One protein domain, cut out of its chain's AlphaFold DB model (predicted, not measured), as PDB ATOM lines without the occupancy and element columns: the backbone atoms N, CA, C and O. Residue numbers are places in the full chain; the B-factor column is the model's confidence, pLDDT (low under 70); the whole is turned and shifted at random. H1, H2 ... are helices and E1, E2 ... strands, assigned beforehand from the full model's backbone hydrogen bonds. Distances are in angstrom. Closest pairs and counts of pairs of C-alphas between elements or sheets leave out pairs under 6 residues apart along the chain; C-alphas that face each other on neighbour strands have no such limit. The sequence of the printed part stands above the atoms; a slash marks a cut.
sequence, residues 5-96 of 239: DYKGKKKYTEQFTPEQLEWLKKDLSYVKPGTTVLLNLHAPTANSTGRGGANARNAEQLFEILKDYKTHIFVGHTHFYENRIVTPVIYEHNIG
ATOM      1  N   ASP A   5     131.492 164.451 245.787       92.81
ATOM      2  CA  ASP A   5     130.312 163.650 246.088       92.81
ATOM      3  C   ASP A   5     129.282 164.482 246.874       92.81
ATOM      4  O   ASP A   5     129.284 164.555 248.106       92.81
ATOM      5  N   TYR A   6     128.418 165.179 246.133       92.69
ATOM      6  CA  TYR A   6     127.405 166.077 246.681       92.69
ATOM      7  C   TYR A   6     126.294 165.316 247.415       92.69
ATOM      8  O   TYR A   6     125.548 164.540 246.823       92.69
ATOM      9  N   LYS A   7     126.127 165.612 248.706       91.75
ATOM     10  CA  LYS A   7     125.144 164.989 249.609       91.75
ATOM     11  C   LYS A   7     123.847 165.790 249.745       91.75
ATOM     12  O   LYS A   7     123.010 165.483 250.592       91.75
ATOM     13  N   GLY A   8     123.670 166.831 248.931       92.75
ATOM     14  CA  GLY A   8     122.553 167.761 249.069       92.75
ATOM     15  C   GLY A   8     122.783 168.796 250.172       92.75
ATOM     16  O   GLY A   8     123.704 168.699 250.981       92.75
ATOM     17  N   LYS A   9     121.923 169.820 250.214       92.81
ATOM     18  CA  LYS A   9     121.922 170.862 251.261       92.81
ATOM     19  C   LYS A   9     123.297 171.524 251.476       92.81
ATOM     20  O   LYS A   9     123.684 171.768 252.615       92.81
ATOM     21  N   LYS A  10     124.027 171.806 250.387       89.06
ATOM     22  CA  LYS A  10     125.386 172.394 250.412       89.06
ATOM     23  C   LYS A  10     126.441 171.535 251.130       89.06
ATOM     24  O   LYS A  10     127.497 172.046 251.480       89.06
ATOM     25  N   LYS A  11     126.173 170.246 251.347       92.62
ATOM     26  CA  LYS A  11     127.133 169.289 251.902       92.62
ATOM     27  C   LYS A  11     127.691 168.424 250.786       92.62
ATOM     28  O   LYS A  11     126.952 168.001 249.900       92.62
ATOM     29  N   TYR A  12     128.977 168.140 250.849       93.94
ATOM     30  CA  TYR A  12     129.656 167.231 249.942       93.94
ATOM     31  C   TYR A  12     130.802 166.544 250.673       93.94
ATOM     32  O   TYR A  12     131.170 166.946 251.778       93.94
ATOM     33  N   THR A  13     131.314 165.496 250.045       94.75
ATOM     34  CA  THR A  13     132.587 164.886 250.396       94.75
ATOM     35  C   THR A  13     133.489 164.932 249.175       94.75
ATOM     36  O   THR A  13     133.055 164.604 248.075       94.75
ATOM     37  N   GLU A  14     134.739 165.304 249.374       96.25
ATOM     38  CA  GLU A  14     135.811 165.202 248.399       96.25
ATOM     39  C   GLU A  14     136.213 163.725 248.315       96.25
ATOM     40  O   GLU A  14     136.858 163.186 249.217       96.25
ATOM     41  N   GLN A  15     135.725 163.021 247.296       96.75
ATOM     42  CA  GLN A  15     136.010 161.606 247.058       96.75
ATOM     43  C   GLN A  15     135.584 161.181 245.654       96.75
ATOM     44  O   GLN A  15     134.656 161.741 245.063       96.75
ATOM     45  N   PHE A  16     136.210 160.116 245.167       96.81
ATOM     46  CA  PHE A  16     135.794 159.408 243.959       96.81
ATOM     47  C   PHE A  16     134.812 158.292 244.314       96.81
ATOM     48  O   PHE A  16     135.018 157.581 245.302       96.81
ATOM     49  N   THR A  17     133.767 158.094 243.511       95.44
ATOM     50  CA  THR A  17     132.924 156.897 243.629       95.44
ATOM     51  C   THR A  17     133.642 155.680 243.030       95.44
ATOM     52  O   THR A  17     134.506 155.848 242.161       95.44
ATOM     53  N   PRO A  18     133.294 154.446 243.442       95.56
ATOM     54  CA  PRO A  18     133.874 153.237 242.858       95.56
ATOM     55  C   PRO A  18     133.735 153.181 241.331       95.56
ATOM     56  O   PRO A  18     134.682 152.833 240.633       95.56
ATOM     57  N   GLU A  19     132.590 153.605 240.793       96.06
ATOM     58  CA  GLU A  19     132.322 153.609 239.352       96.06
ATOM     59  C   GLU A  19     133.248 154.569 238.599       96.06
ATOM     60  O   GLU A  19     133.635 154.284 237.469       96.06
ATOM     61  N   GLN A  20     133.628 155.694 239.213       97.00
ATOM     62  CA  GLN A  20     134.555 156.652 238.610       97.00
ATOM     63  C   GLN A  20     135.975 156.090 238.530       97.00
ATOM     64  O   GLN A  20     136.640 156.258 237.508       97.00
ATOM     65  N   LEU A  21     136.424 155.404 239.584       98.12
ATOM     66  CA  LEU A  21     137.746 154.775 239.622       98.12
ATOM     67  C   LEU A  21     137.830 153.587 238.658       98.12
ATOM     68  O   LEU A  21     138.795 153.484 237.902       98.12
ATOM     69  N   GLU A  22     136.801 152.737 238.609       97.94
ATOM     70  CA  GLU A  22     136.739 151.629 237.647       97.94
ATOM     71  C   GLU A  22     136.646 152.128 236.203       97.94
ATOM     72  O   GLU A  22     137.317 151.591 235.317       97.94
ATOM     73  N   TRP A  23     135.880 153.195 235.956       97.88
ATOM     74  CA  TRP A  23     135.850 153.846 234.650       97.88
ATOM     75  C   TRP A  23     137.237 154.359 234.252       97.88
ATOM     76  O   TRP A  23     137.695 154.037 233.159       97.88
ATOM     77  N   LEU A  24     137.933 155.085 235.136       98.25
ATOM     78  CA  LEU A  24     139.268 155.618 234.850       98.25
ATOM     79  C   LEU A  24     140.269 154.495 234.565       98.25
ATOM     80  O   LEU A  24     141.011 154.554 233.588       98.25
ATOM     81  N   LYS A  25     140.260 153.438 235.384       97.94
ATOM     82  CA  LYS A  25     141.101 152.254 235.182       97.94
ATOM     83  C   LYS A  25     140.830 151.595 233.830       97.94
ATOM     84  O   LYS A  25     141.763 151.174 233.145       97.94
ATOM     85  N   LYS A  26     139.560 151.504 233.427       98.31
ATOM     86  CA  LYS A  26     139.178 150.938 232.130       98.31
ATOM     87  C   LYS A  26     139.574 151.845 230.966       98.31
ATOM     88  O   LYS A  26     140.049 151.325 229.959       98.31
ATOM     89  N   ASP A  27     139.411 153.154 231.096       97.88
ATOM     90  CA  ASP A  27     139.799 154.139 230.082       97.88
ATOM     91  C   ASP A  27     141.317 154.109 229.841       97.88
ATOM     92  O   ASP A  27     141.783 153.934 228.715       97.88
ATOM     93  N   LEU A  28     142.096 154.100 230.925       97.94
ATOM     94  CA  LEU A  28     143.553 153.981 230.872       97.94
ATOM     95  C   LEU A  28     144.036 152.626 230.338       97.94
ATOM     96  O   LEU A  28     145.146 152.551 229.828       97.94
ATOM     97  N   SER A  29     143.218 151.565 230.357       97.50
ATOM     98  CA  SER A  29     143.613 150.257 229.797       97.50
ATOM     99  C   SER A  29     143.898 150.280 228.288       97.50
ATOM    100  O   SER A  29     144.525 149.356 227.769       97.50
ATOM    101  N   TYR A  30     143.460 151.328 227.586       97.62
ATOM    102  CA  TYR A  30     143.762 151.559 226.172       97.62
ATOM    103  C   TYR A  30     145.015 152.426 225.954       97.62
ATOM    104  O   TYR A  30     145.443 152.610 224.815       97.62
ATOM    105  N   VAL A  31     145.608 152.956 227.026       96.94
ATOM    106  CA  VAL A  31     146.781 153.833 227.006       96.94
ATOM    107  C   VAL A  31     148.019 153.025 227.387       96.94
ATOM    108  O   VAL A  31     148.020 152.251 228.341       96.94
ATOM    109  N   LYS A  32     149.115 153.191 226.640       97.25
ATOM    110  CA  LYS A  32     150.367 152.483 226.931       97.25
ATOM    111  C   LYS A  32     150.968 152.982 228.261       97.25
ATOM    112  O   LYS A  32     151.080 154.199 228.430       97.25
ATOM    113  N   PRO A  33     151.445 152.099 229.157       97.12
ATOM    114  CA  PRO A  33     152.230 152.507 230.321       97.12
ATOM    115  C   PRO A  33     153.410 153.419 229.948       97.12
ATOM    116  O   PRO A  33     154.038 153.253 228.899       97.12
ATOM    117  N   GLY A  34     153.701 154.391 230.807       95.50
ATOM    118  CA  GLY A  34     154.715 155.428 230.618       95.50
ATOM    119  C   GLY A  34     154.253 156.634 229.794       95.50
ATOM    120  O   GLY A  34     154.984 157.623 229.747       95.50
ATOM    121  N   THR A  35     153.063 156.574 229.183       96.06
ATOM    122  CA  THR A  35     152.454 157.713 228.476       96.06
ATOM    123  C   THR A  35     152.164 158.849 229.450       96.06
ATOM    124  O   THR A  35     151.782 158.618 230.602       96.06
ATOM    125  N   THR A  36     152.329 160.077 228.971       96.19
ATOM    126  CA  THR A  36     151.958 161.279 229.707       96.19
ATOM    127  C   THR A  36     150.439 161.439 229.776       96.19
ATOM    128  O   THR A  36     149.757 161.453 228.752       96.19
ATOM    129  N   VAL A  37     149.900 161.574 230.988       96.31
ATOM    130  CA  VAL A  37     148.464 161.727 231.258       96.31
ATOM    131  C   VAL A  37     148.215 163.062 231.952       96.31
ATOM    132  O   VAL A  37     148.826 163.370 232.973       96.31
ATOM    133  N   LEU A  38     147.288 163.854 231.415       96.81
ATOM    134  CA  LEU A  38     146.804 165.083 232.045       96.81
ATOM    135  C   LEU A  38     145.418 164.821 232.638       96.81
ATOM    136  O   LEU A  38     144.449 164.635 231.901       96.81
ATOM    137  N   LEU A  39     145.309 164.810 233.963       97.75
ATOM    138  CA  LEU A  39     144.059 164.559 234.670       97.75
ATOM    139  C   LEU A  39     143.542 165.847 235.312       97.75
ATOM    140  O   LEU A  39     144.198 166.425 236.164       97.75
ATOM    141  N   ASN A  40     142.335 166.276 234.947       97.75
ATOM    142  CA  ASN A  40     141.690 167.442 235.559       97.75
ATOM    143  C   ASN A  40     140.641 167.005 236.588       97.75
ATOM    144  O   ASN A  40     139.740 166.229 236.240       97.75
ATOM    145  N   LEU A  41     140.729 167.533 237.809       97.69
ATOM    146  CA  LEU A  41     139.803 167.313 238.927       97.69
ATOM    147  C   LEU A  41     139.374 168.653 239.545       97.69
ATOM    148  O   LEU A  41     139.899 169.704 239.176       97.69
ATOM    149  N   HIS A  42     138.393 168.645 240.452       96.44
ATOM    150  CA  HIS A  42     137.992 169.870 241.141       96.44
ATOM    151  C   HIS A  42     138.734 170.042 242.467       96.44
ATOM    152  O   HIS A  42     139.353 171.087 242.661       96.44
ATOM    153  N   ALA A  43     138.668 169.052 243.358       97.00
ATOM    154  CA  ALA A  43     139.351 169.067 244.645       97.00
ATOM    155  C   ALA A  43     140.791 168.538 244.519       97.00
ATOM    156  O   ALA A  43     141.110 167.776 243.605       97.00
ATOM    157  N   PRO A  44     141.696 168.962 245.414       97.25
ATOM    158  CA  PRO A  44     143.040 168.412 245.458       97.25
ATOM    159  C   PRO A  44     143.050 166.957 245.920       97.25
ATOM    160  O   PRO A  44     142.090 166.448 246.500       97.25
ATOM    161  N   THR A  45     144.165 166.279 245.690       97.50
ATOM    162  CA  THR A  45     144.389 164.899 246.134       97.50
ATOM    163  C   THR A  45     145.641 164.774 247.000       97.50
ATOM    164  O   THR A  45     145.758 163.810 247.756       97.50
ATOM    165  N   ALA A  46     146.545 165.760 246.958       96.62
ATOM    166  CA  ALA A  46     147.867 165.674 247.569       96.62
ATOM    167  C   ALA A  46     148.401 166.976 248.201       96.62
ATOM    168  O   ALA A  46     149.580 167.007 248.593       96.62
ATOM    169  N   ASN A  47     147.584 168.031 248.346       95.50
ATOM    170  CA  ASN A  47     148.008 169.245 249.055       95.50
ATOM    171  C   ASN A  47     148.553 168.901 250.446       95.50
ATOM    172  O   ASN A  47     147.986 168.086 251.178       95.50
ATOM    173  N   SER A  48     149.661 169.542 250.799       92.06
ATOM    174  CA  SER A  48     150.319 169.435 252.099       92.06
ATOM    175  C   SER A  48     149.980 170.608 253.014       92.06
ATOM    176  O   SER A  48     149.905 170.433 254.234       92.06
ATOM    177  N   THR A  49     149.702 171.786 252.444       89.12
ATOM    178  CA  THR A  49     149.243 172.942 253.218       89.12
ATOM    179  C   THR A  49     147.786 172.778 253.660       89.12
ATOM    180  O   THR A  49     147.050 171.897 253.204       89.12
ATOM    181  N   GLY A  50     147.360 173.570 254.651       80.56
ATOM    182  CA  GLY A  50     146.002 173.468 255.205       80.56
ATOM    183  C   GLY A  50     145.678 172.098 255.823       80.56
ATOM    184  O   GLY A  50     144.509 171.717 255.894       80.56
ATOM    185  N   ARG A  51     146.710 171.348 256.247       77.31
ATOM    186  CA  ARG A  51     146.623 169.975 256.783       77.31
ATOM    187  C   ARG A  51     145.978 168.970 255.818       77.31
ATOM    188  O   ARG A  51     145.399 167.987 256.273       77.31
ATOM    189  N   GLY A  52     146.018 169.241 254.510       73.62
ATOM    190  CA  GLY A  52     145.368 168.404 253.496       73.62
ATOM    191  C   GLY A  52     143.843 168.321 253.646       73.62
ATOM    192  O   GLY A  52     143.227 167.399 253.125       73.62
ATOM    193  N   GLY A  53     143.219 169.260 254.371       76.19
ATOM    194  CA  GLY A  53     141.819 169.151 254.792       76.19
ATOM    195  C   GLY A  53     140.783 169.128 253.661       76.19
ATOM    196  O   GLY A  53     139.649 168.738 253.911       76.19
ATOM    197  N   ALA A  54     141.168 169.527 252.446       88.25
ATOM    198  CA  ALA A  54     140.321 169.510 251.252       88.25
ATOM    199  C   ALA A  54     140.693 168.395 250.258       88.25
ATOM    200  O   ALA A  54     140.148 168.357 249.156       88.25
ATOM    201  N   ASN A  55     141.646 167.521 250.607       96.31
ATOM    202  CA  ASN A  55     142.062 166.448 249.712       96.31
ATOM    203  C   ASN A  55     140.974 165.377 249.603       96.31
ATOM    204  O   ASN A  55     140.325 165.027 250.594       96.31
ATOM    205  N   ALA A  56     140.832 164.797 248.413       96.88
ATOM    206  CA  ALA A  56     139.966 163.652 248.195       96.88
ATOM    207  C   ALA A  56     140.331 162.501 249.152       96.88
ATOM    208  O   ALA A  56     141.467 162.024 249.181       96.88
ATOM    209  N   ARG A  57     139.352 162.015 249.923       95.69
ATOM    210  CA  ARG A  57     139.565 161.047 251.020       95.69
ATOM    211  C   ARG A  57     140.139 159.705 250.576       95.69
ATOM    212  O   ARG A  57     140.725 158.994 251.383       95.69
ATOM    213  N   ASN A  58     139.931 159.341 249.316       96.31
ATOM    214  CA  ASN A  58     140.406 158.105 248.701       96.31
ATOM    215  C   ASN A  58     141.422 158.359 247.574       96.31
ATOM    216  O   ASN A  58     141.510 157.563 246.640       96.31
ATOM    217  N   ALA A  59     142.199 159.445 247.669       97.19
ATOM    218  CA  ALA A  59     143.258 159.798 246.721       97.19
ATOM    219  C   ALA A  59     144.278 158.670 246.472       97.19
ATOM    220  O   ALA A  59     144.732 158.495 245.346       97.19
ATOM    221  N   GLU A  60     144.589 157.842 247.472       97.44
ATOM    222  CA  GLU A  60     145.525 156.718 247.304       97.44
ATOM    223  C   GLU A  60     145.074 155.716 246.230       97.44
ATOM    224  O   GLU A  60     145.900 155.203 245.478       97.44
ATOM    225  N   GLN A  61     143.764 155.482 246.091       98.19
ATOM    226  CA  GLN A  61     143.233 154.596 245.047       98.19
ATOM    227  C   GLN A  61     143.434 155.194 243.652       98.19
ATOM    228  O   GLN A  61     143.713 154.468 242.700       98.19
ATOM    229  N   LEU A  62     143.330 156.522 243.537       98.31
ATOM    230  CA  LEU A  62     143.647 157.228 242.302       98.31
ATOM    231  C   LEU A  62     145.138 157.077 241.967       98.31
ATOM    232  O   LEU A  62     145.474 156.765 240.826       98.31
ATOM    233  N   PHE A  63     146.029 157.255 242.945       98.38
ATOM    234  CA  PHE A  63     147.473 157.130 242.719       98.38
ATOM    235  C   PHE A  63     147.880 155.720 242.293       98.38
ATOM    236  O   PHE A  63     148.708 155.578 241.398       98.38
ATOM    237  N   GLU A  64     147.256 154.685 242.857       98.44
ATOM    238  CA  GLU A  64     147.496 153.295 242.456       98.44
ATOM    239  C   GLU A  64     147.093 153.029 240.996       98.44
ATOM    240  O   GLU A  64     147.800 152.325 240.279       98.44
ATOM    241  N   ILE A  65     145.994 153.627 240.521       98.31
ATOM    242  CA  ILE A  65     145.568 153.533 239.113       98.31
ATOM    243  C   ILE A  65     146.552 154.260 238.181       98.31
ATOM    244  O   ILE A  65     146.778 153.821 237.053       98.31
ATOM    245  N   LEU A  66     147.136 155.367 238.643       98.38
ATOM    246  CA  LEU A  66     147.991 156.249 237.845       98.38
ATOM    247  C   LEU A  66     149.485 155.891 237.882       98.38
ATOM    248  O   LEU A  66     150.258 156.475 237.127       98.38
ATOM    249  N   LYS A  67     149.908 154.954 238.739       98.00
ATOM    250  CA  LYS A  67     151.328 154.684 239.039       98.00
ATOM    251  C   LYS A  67     152.191 154.316 237.828       98.00
ATOM    252  O   LYS A  67     153.399 154.529 237.857       98.00
ATOM    253  N   ASP A  68     151.577 153.769 236.782       97.62
ATOM    254  CA  ASP A  68     152.262 153.331 235.567       97.62
ATOM    255  C   ASP A  68     152.291 154.423 234.479       97.62
ATOM    256  O   ASP A  68     152.761 154.170 233.371       97.62
ATOM    257  N   TYR A  69     151.812 155.641 234.768       97.62
ATOM    258  CA  TYR A  69     151.734 156.769 233.832       97.62
ATOM    259  C   TYR A  69     152.460 157.999 234.378       97.62
ATOM    260  O   TYR A  69     152.442 158.275 235.578       97.62
ATOM    261  N   LYS A  70     153.050 158.797 233.480       96.94
ATOM    262  CA  LYS A  70     153.606 160.109 233.838       96.94
ATOM    263  C   LYS A  70     152.455 161.103 233.948       96.94
ATOM    264  O   LYS A  70     151.977 161.613 232.940       96.94
ATOM    265  N   THR A  71     151.961 161.342 235.152       97.44
ATOM    266  CA  THR A  71     150.696 162.044 235.355       97.44
ATOM    267  C   THR A  71     150.880 163.451 235.903       97.44
ATOM    268  O   THR A  71     151.533 163.652 236.923       97.44
ATOM    269  N   HIS A  72     150.217 164.415 235.263       97.88
ATOM    270  CA  HIS A  72     149.963 165.744 235.809       97.88
ATOM    271  C   HIS A  72     148.490 165.838 236.206       97.88
ATOM    272  O   HIS A  72     147.607 165.708 235.357       97.88
ATOM    273  N   ILE A  73     148.225 166.048 237.491       98.44
ATOM    274  CA  ILE A  73     146.886 166.254 238.038       98.44
ATOM    275  C   ILE A  73     146.682 167.759 238.217       98.44
ATOM    276  O   ILE A  73     147.434 168.395 238.946       98.44
ATOM    277  N   PHE A  74     145.684 168.338 237.560       98.19
ATOM    278  CA  PHE A  74     145.308 169.740 237.716       98.19
ATOM    279  C   PHE A  74     144.044 169.829 238.558       98.19
ATOM    280  O   PHE A  74     143.010 169.254 238.204       98.19
ATOM    281  N   VAL A  75     144.142 170.544 239.674       98.00
ATOM    282  CA  VAL A  75     143.091 170.669 240.686       98.00
ATOM    283  C   VAL A  75     142.894 172.135 241.067       98.00
ATOM    284  O   VAL A  75     143.689 173.004 240.702       98.00
ATOM    285  N   GLY A  76     141.813 172.433 241.785       95.88
ATOM    286  CA  GLY A  76     141.504 173.778 242.263       95.88
ATOM    287  C   GLY A  76     140.819 173.724 243.620       95.88
ATOM    288  O   GLY A  76     141.389 173.221 244.582       95.88
ATOM    289  N   HIS A  77     139.591 174.249 243.706       95.62
ATOM    290  CA  HIS A  77     138.714 174.215 244.889       95.62
ATOM    291  C   HIS A  77     139.168 175.047 246.103       95.62
ATOM    292  O   HIS A  77     138.345 175.641 246.794       95.62
ATOM    293  N   THR A  78     140.467 175.131 246.356       94.94
ATOM    294  CA  THR A  78     141.040 175.620 247.614       94.94
ATOM    295  C   THR A  78     141.283 177.126 247.676       94.94
ATOM    296  O   THR A  78     141.453 177.675 248.769       94.94
ATOM    297  N   HIS A  79     141.283 177.801 246.520       95.62
ATOM    298  CA  HIS A  79     141.620 179.224 246.389       95.62
ATOM    299  C   HIS A  79     143.015 179.568 246.940       95.62
ATOM    300  O   HIS A  79     143.235 180.658 247.472       95.62
ATOM    301  N   PHE A  80     143.967 178.646 246.820       95.50
ATOM    302  CA  PHE A  80     145.395 178.901 246.984       95.50
ATOM    303  C   PHE A  80     146.180 178.162 245.902       95.50
ATOM    304  O   PHE A  80     145.606 177.346 245.189       95.50
ATOM    305  N   TYR A  81     147.461 178.486 245.758       95.50
ATOM    306  CA  TYR A  81     148.351 177.849 244.803       95.50
ATOM    307  C   TYR A  81     149.282 176.886 245.545       95.50
ATOM    308  O   TYR A  81     149.859 177.263 246.560       95.50
ATOM    309  N   GLU A  82     149.401 175.644 245.080       96.06
ATOM    310  CA  GLU A  82     150.338 174.672 245.648       96.06
ATOM    311  C   GLU A  82     150.752 173.649 244.586       96.06
ATOM    312  O   GLU A  82     149.922 173.117 243.853       96.06
ATOM    313  N   ASN A  83     152.044 173.352 244.523       96.88
ATOM    314  CA  ASN A  83     152.598 172.335 243.643       96.88
ATOM    315  C   ASN A  83     153.120 171.157 244.467       96.88
ATOM    316  O   ASN A  83     153.839 171.340 245.455       96.88
ATOM    317  N   ARG A  84     152.795 169.929 244.052       96.25
ATOM    318  CA  ARG A  84     153.155 168.714 244.792       96.25
ATOM    319  C   ARG A  84     153.722 167.638 243.880       96.25
ATOM    320  O   ARG A  84     153.044 167.115 243.005       96.25
ATOM    321  N   ILE A  85     154.964 167.243 244.158       96.88
ATOM    322  CA  ILE A  85     155.525 165.979 243.672       96.88
ATOM    323  C   ILE A  85     154.947 164.881 244.571       96.88
ATOM    324  O   ILE A  85     155.392 164.718 245.707       96.88
ATOM    325  N   VAL A  86     153.913 164.186 244.095       96.88
ATOM    326  CA  VAL A  86     153.214 163.136 244.857       96.88
ATOM    327  C   VAL A  86     154.038 161.853 244.845       96.88
ATOM    328  O   VAL A  86     154.278 161.238 245.879       96.88
ATOM    329  N   THR A  87     154.521 161.483 243.660       96.88
ATOM    330  CA  THR A  87     155.480 160.400 243.420       96.88
ATOM    331  C   THR A  87     156.448 160.855 242.319       96.88
ATOM    332  O   THR A  87     156.216 161.898 241.704       96.88
ATOM    333  N   PRO A  88     157.513 160.100 241.992       95.94
ATOM    334  CA  PRO A  88     158.386 160.445 240.865       95.94
ATOM    335  C   PRO A  88     157.676 160.560 239.506       95.94
ATOM    336  O   PRO A  88     158.241 161.139 238.582       95.94
ATOM    337  N   VAL A  89     156.465 160.007 239.371       96.62
ATOM    338  CA  VAL A  89     155.683 160.014 238.125       96.62
ATOM    339  C   VAL A  89     154.336 160.726 238.250       96.62
ATOM    340  O   VAL A  89     153.672 160.893 237.239       96.62
ATOM    341  N   ILE A  90     153.928 161.165 239.447       98.31
ATOM    342  CA  ILE A  90     152.668 161.888 239.671       98.31
ATOM    343  C   ILE A  90     152.973 163.269 240.248       98.31
ATOM    344  O   ILE A  90     153.551 163.394 241.330       98.31
ATOM    345  N   TYR A  91     152.520 164.299 239.541       98.00
ATOM    346  CA  TYR A  91     152.642 165.692 239.937       98.00
ATOM    347  C   TYR A  91     151.264 166.346 240.020       98.00
ATOM    348  O   TYR A  91     150.517 166.318 239.047       98.00
ATOM    349  N   GLU A  92     150.928 166.967 241.147       98.31
ATOM    350  CA  GLU A  92     149.687 167.725 241.323       98.31
ATOM    351  C   GLU A  92     149.948 169.237 241.290       98.31
ATOM    352  O   GLU A  92     150.841 169.744 241.970       98.31
ATOM    353  N   HIS A  93     149.138 169.939 240.499       97.94
ATOM    354  CA  HIS A  93     149.060 171.392 240.385       97.94
ATOM    355  C   HIS A  93     147.739 171.832 241.007       97.94
ATOM    356  O   HIS A  93     146.688 171.734 240.366       97.94
ATOM    357  N   ASN A  94     147.767 172.312 242.244       97.50
ATOM    358  CA  ASN A  94     146.630 172.988 242.846       97.50
ATOM    359  C   ASN A  94     146.680 174.459 242.449       97.50
ATOM    360  O   ASN A  94     147.468 175.245 242.973       97.50
ATOM    361  N   ILE A  95     145.856 174.808 241.468       96.56
ATOM    362  CA  ILE A  95     145.887 176.108 240.814       96.56
ATOM    363  C   ILE A  95     145.022 177.085 241.613       96.56
ATOM    364  O   ILE A  95     143.856 176.814 241.918       96.56
ATOM    365  N   GLY A  96     145.580 178.263 241.896       94.44
ATOM    366  CA  GLY A  96     144.822 179.390 242.439       94.44
ATOM    367  C   GLY A  96     143.611 179.740 241.564       94.44
ATOM    368  O   GLY A  96     143.611 179.554 240.348       94.44
TER     369      GLY A  96
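Overview. This is residues 5 to 96 of the 239 residues of the protein "MetallophosC domain-containing protein" of Bacteroides cellulosilyticus CAG:158 (UniProt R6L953). A four-stranded sheet makes a wall, with helix H3 just grazing it and helix H1 side by side with H3, farther from the sheet. A small hairpin of E1 and E2 comes before H1, and its residues 7 to 12 stick out as an arm; the short helix H2 is set off from the other two helices. The printed part has 92 residues, with three named helices and six named strands in the order E1 E2 H1 E3 H2 H3 E4 E5 E6. The larger sheet is mixed, in the order E3 E4 E6 E5, and the class is mixed, helices and strands. The whole is compact, with a radius of gyration of the C-alphas of 13.2 A and spans of 40 by 27 by 17 A.

Along the chain. Find C-alpha 5 at (130.312, 163.650, 246.088), where E1, residues 5 to 8, begins. E2 follows at residues 11 to 14. At C-alpha 18, (133.874, 153.237, 242.858), H1 begins and runs 15.4 A to residue 28. E3 is residues 36 to 40, H2 residues 49 to 52, and H3 residues 59 to 66, 10.7 A long. E4, residues 70 to 75, spans 16.4 A, and E5, residues 82 to 87, spans 15.3 A. E6, residues 90 to 94, ends at C-alpha 94, (146.630, 172.988, 242.846).

Arrangement. Begin with the larger sheet, whose edge strands are E3 and E5. E3 and E4 are parallel at 15 degrees, with N 39 and O 72 within hydrogen-bond range at 2.8 A. E4 and E6 are parallel at 17 degrees; look at N 73 and O 91, 2.8 A. E5 and E6 form an antiparallel hairpin at 166 degrees, with N 92 and O 84 at 2.8 A. E3, H2 and H3, and E4 make a strand-helix-strand unit, two parallel neighbour strands with helices between, and its crossover is right-handed. H3 only grazes the sheet, with its residues 63 to 66; its closest C-alphas to E6 are those of Leu 66 and Ile 90, 7.6 A apart. H1 is not on the sheet. H1 and H3 touch, their closest C-alphas being those of Lys 25 and Ile 65 at 6.1 A, and run the same way at a shallow tilt of 23 degrees. H2 is not on the sheet and is apart from H1 and H3. The hairpin of E1 and E2 is antiparallel at 174 degrees, with N 7 and O 11 at 2.8 A; E1 is apart from H1. In H1 and H3 every O i to N i+4 pair is within hydrogen-bond range; H2 is too short for such a pair.

Size, cuts and confidence. Look for the two farthest C-alphas at Lys 9 and Gly 34, 41.7 A apart. The printed part has no cut and no long link. The mean pLDDT of the printed part is 95.5, and no printed residue is under 70; for H2 the mean is 80.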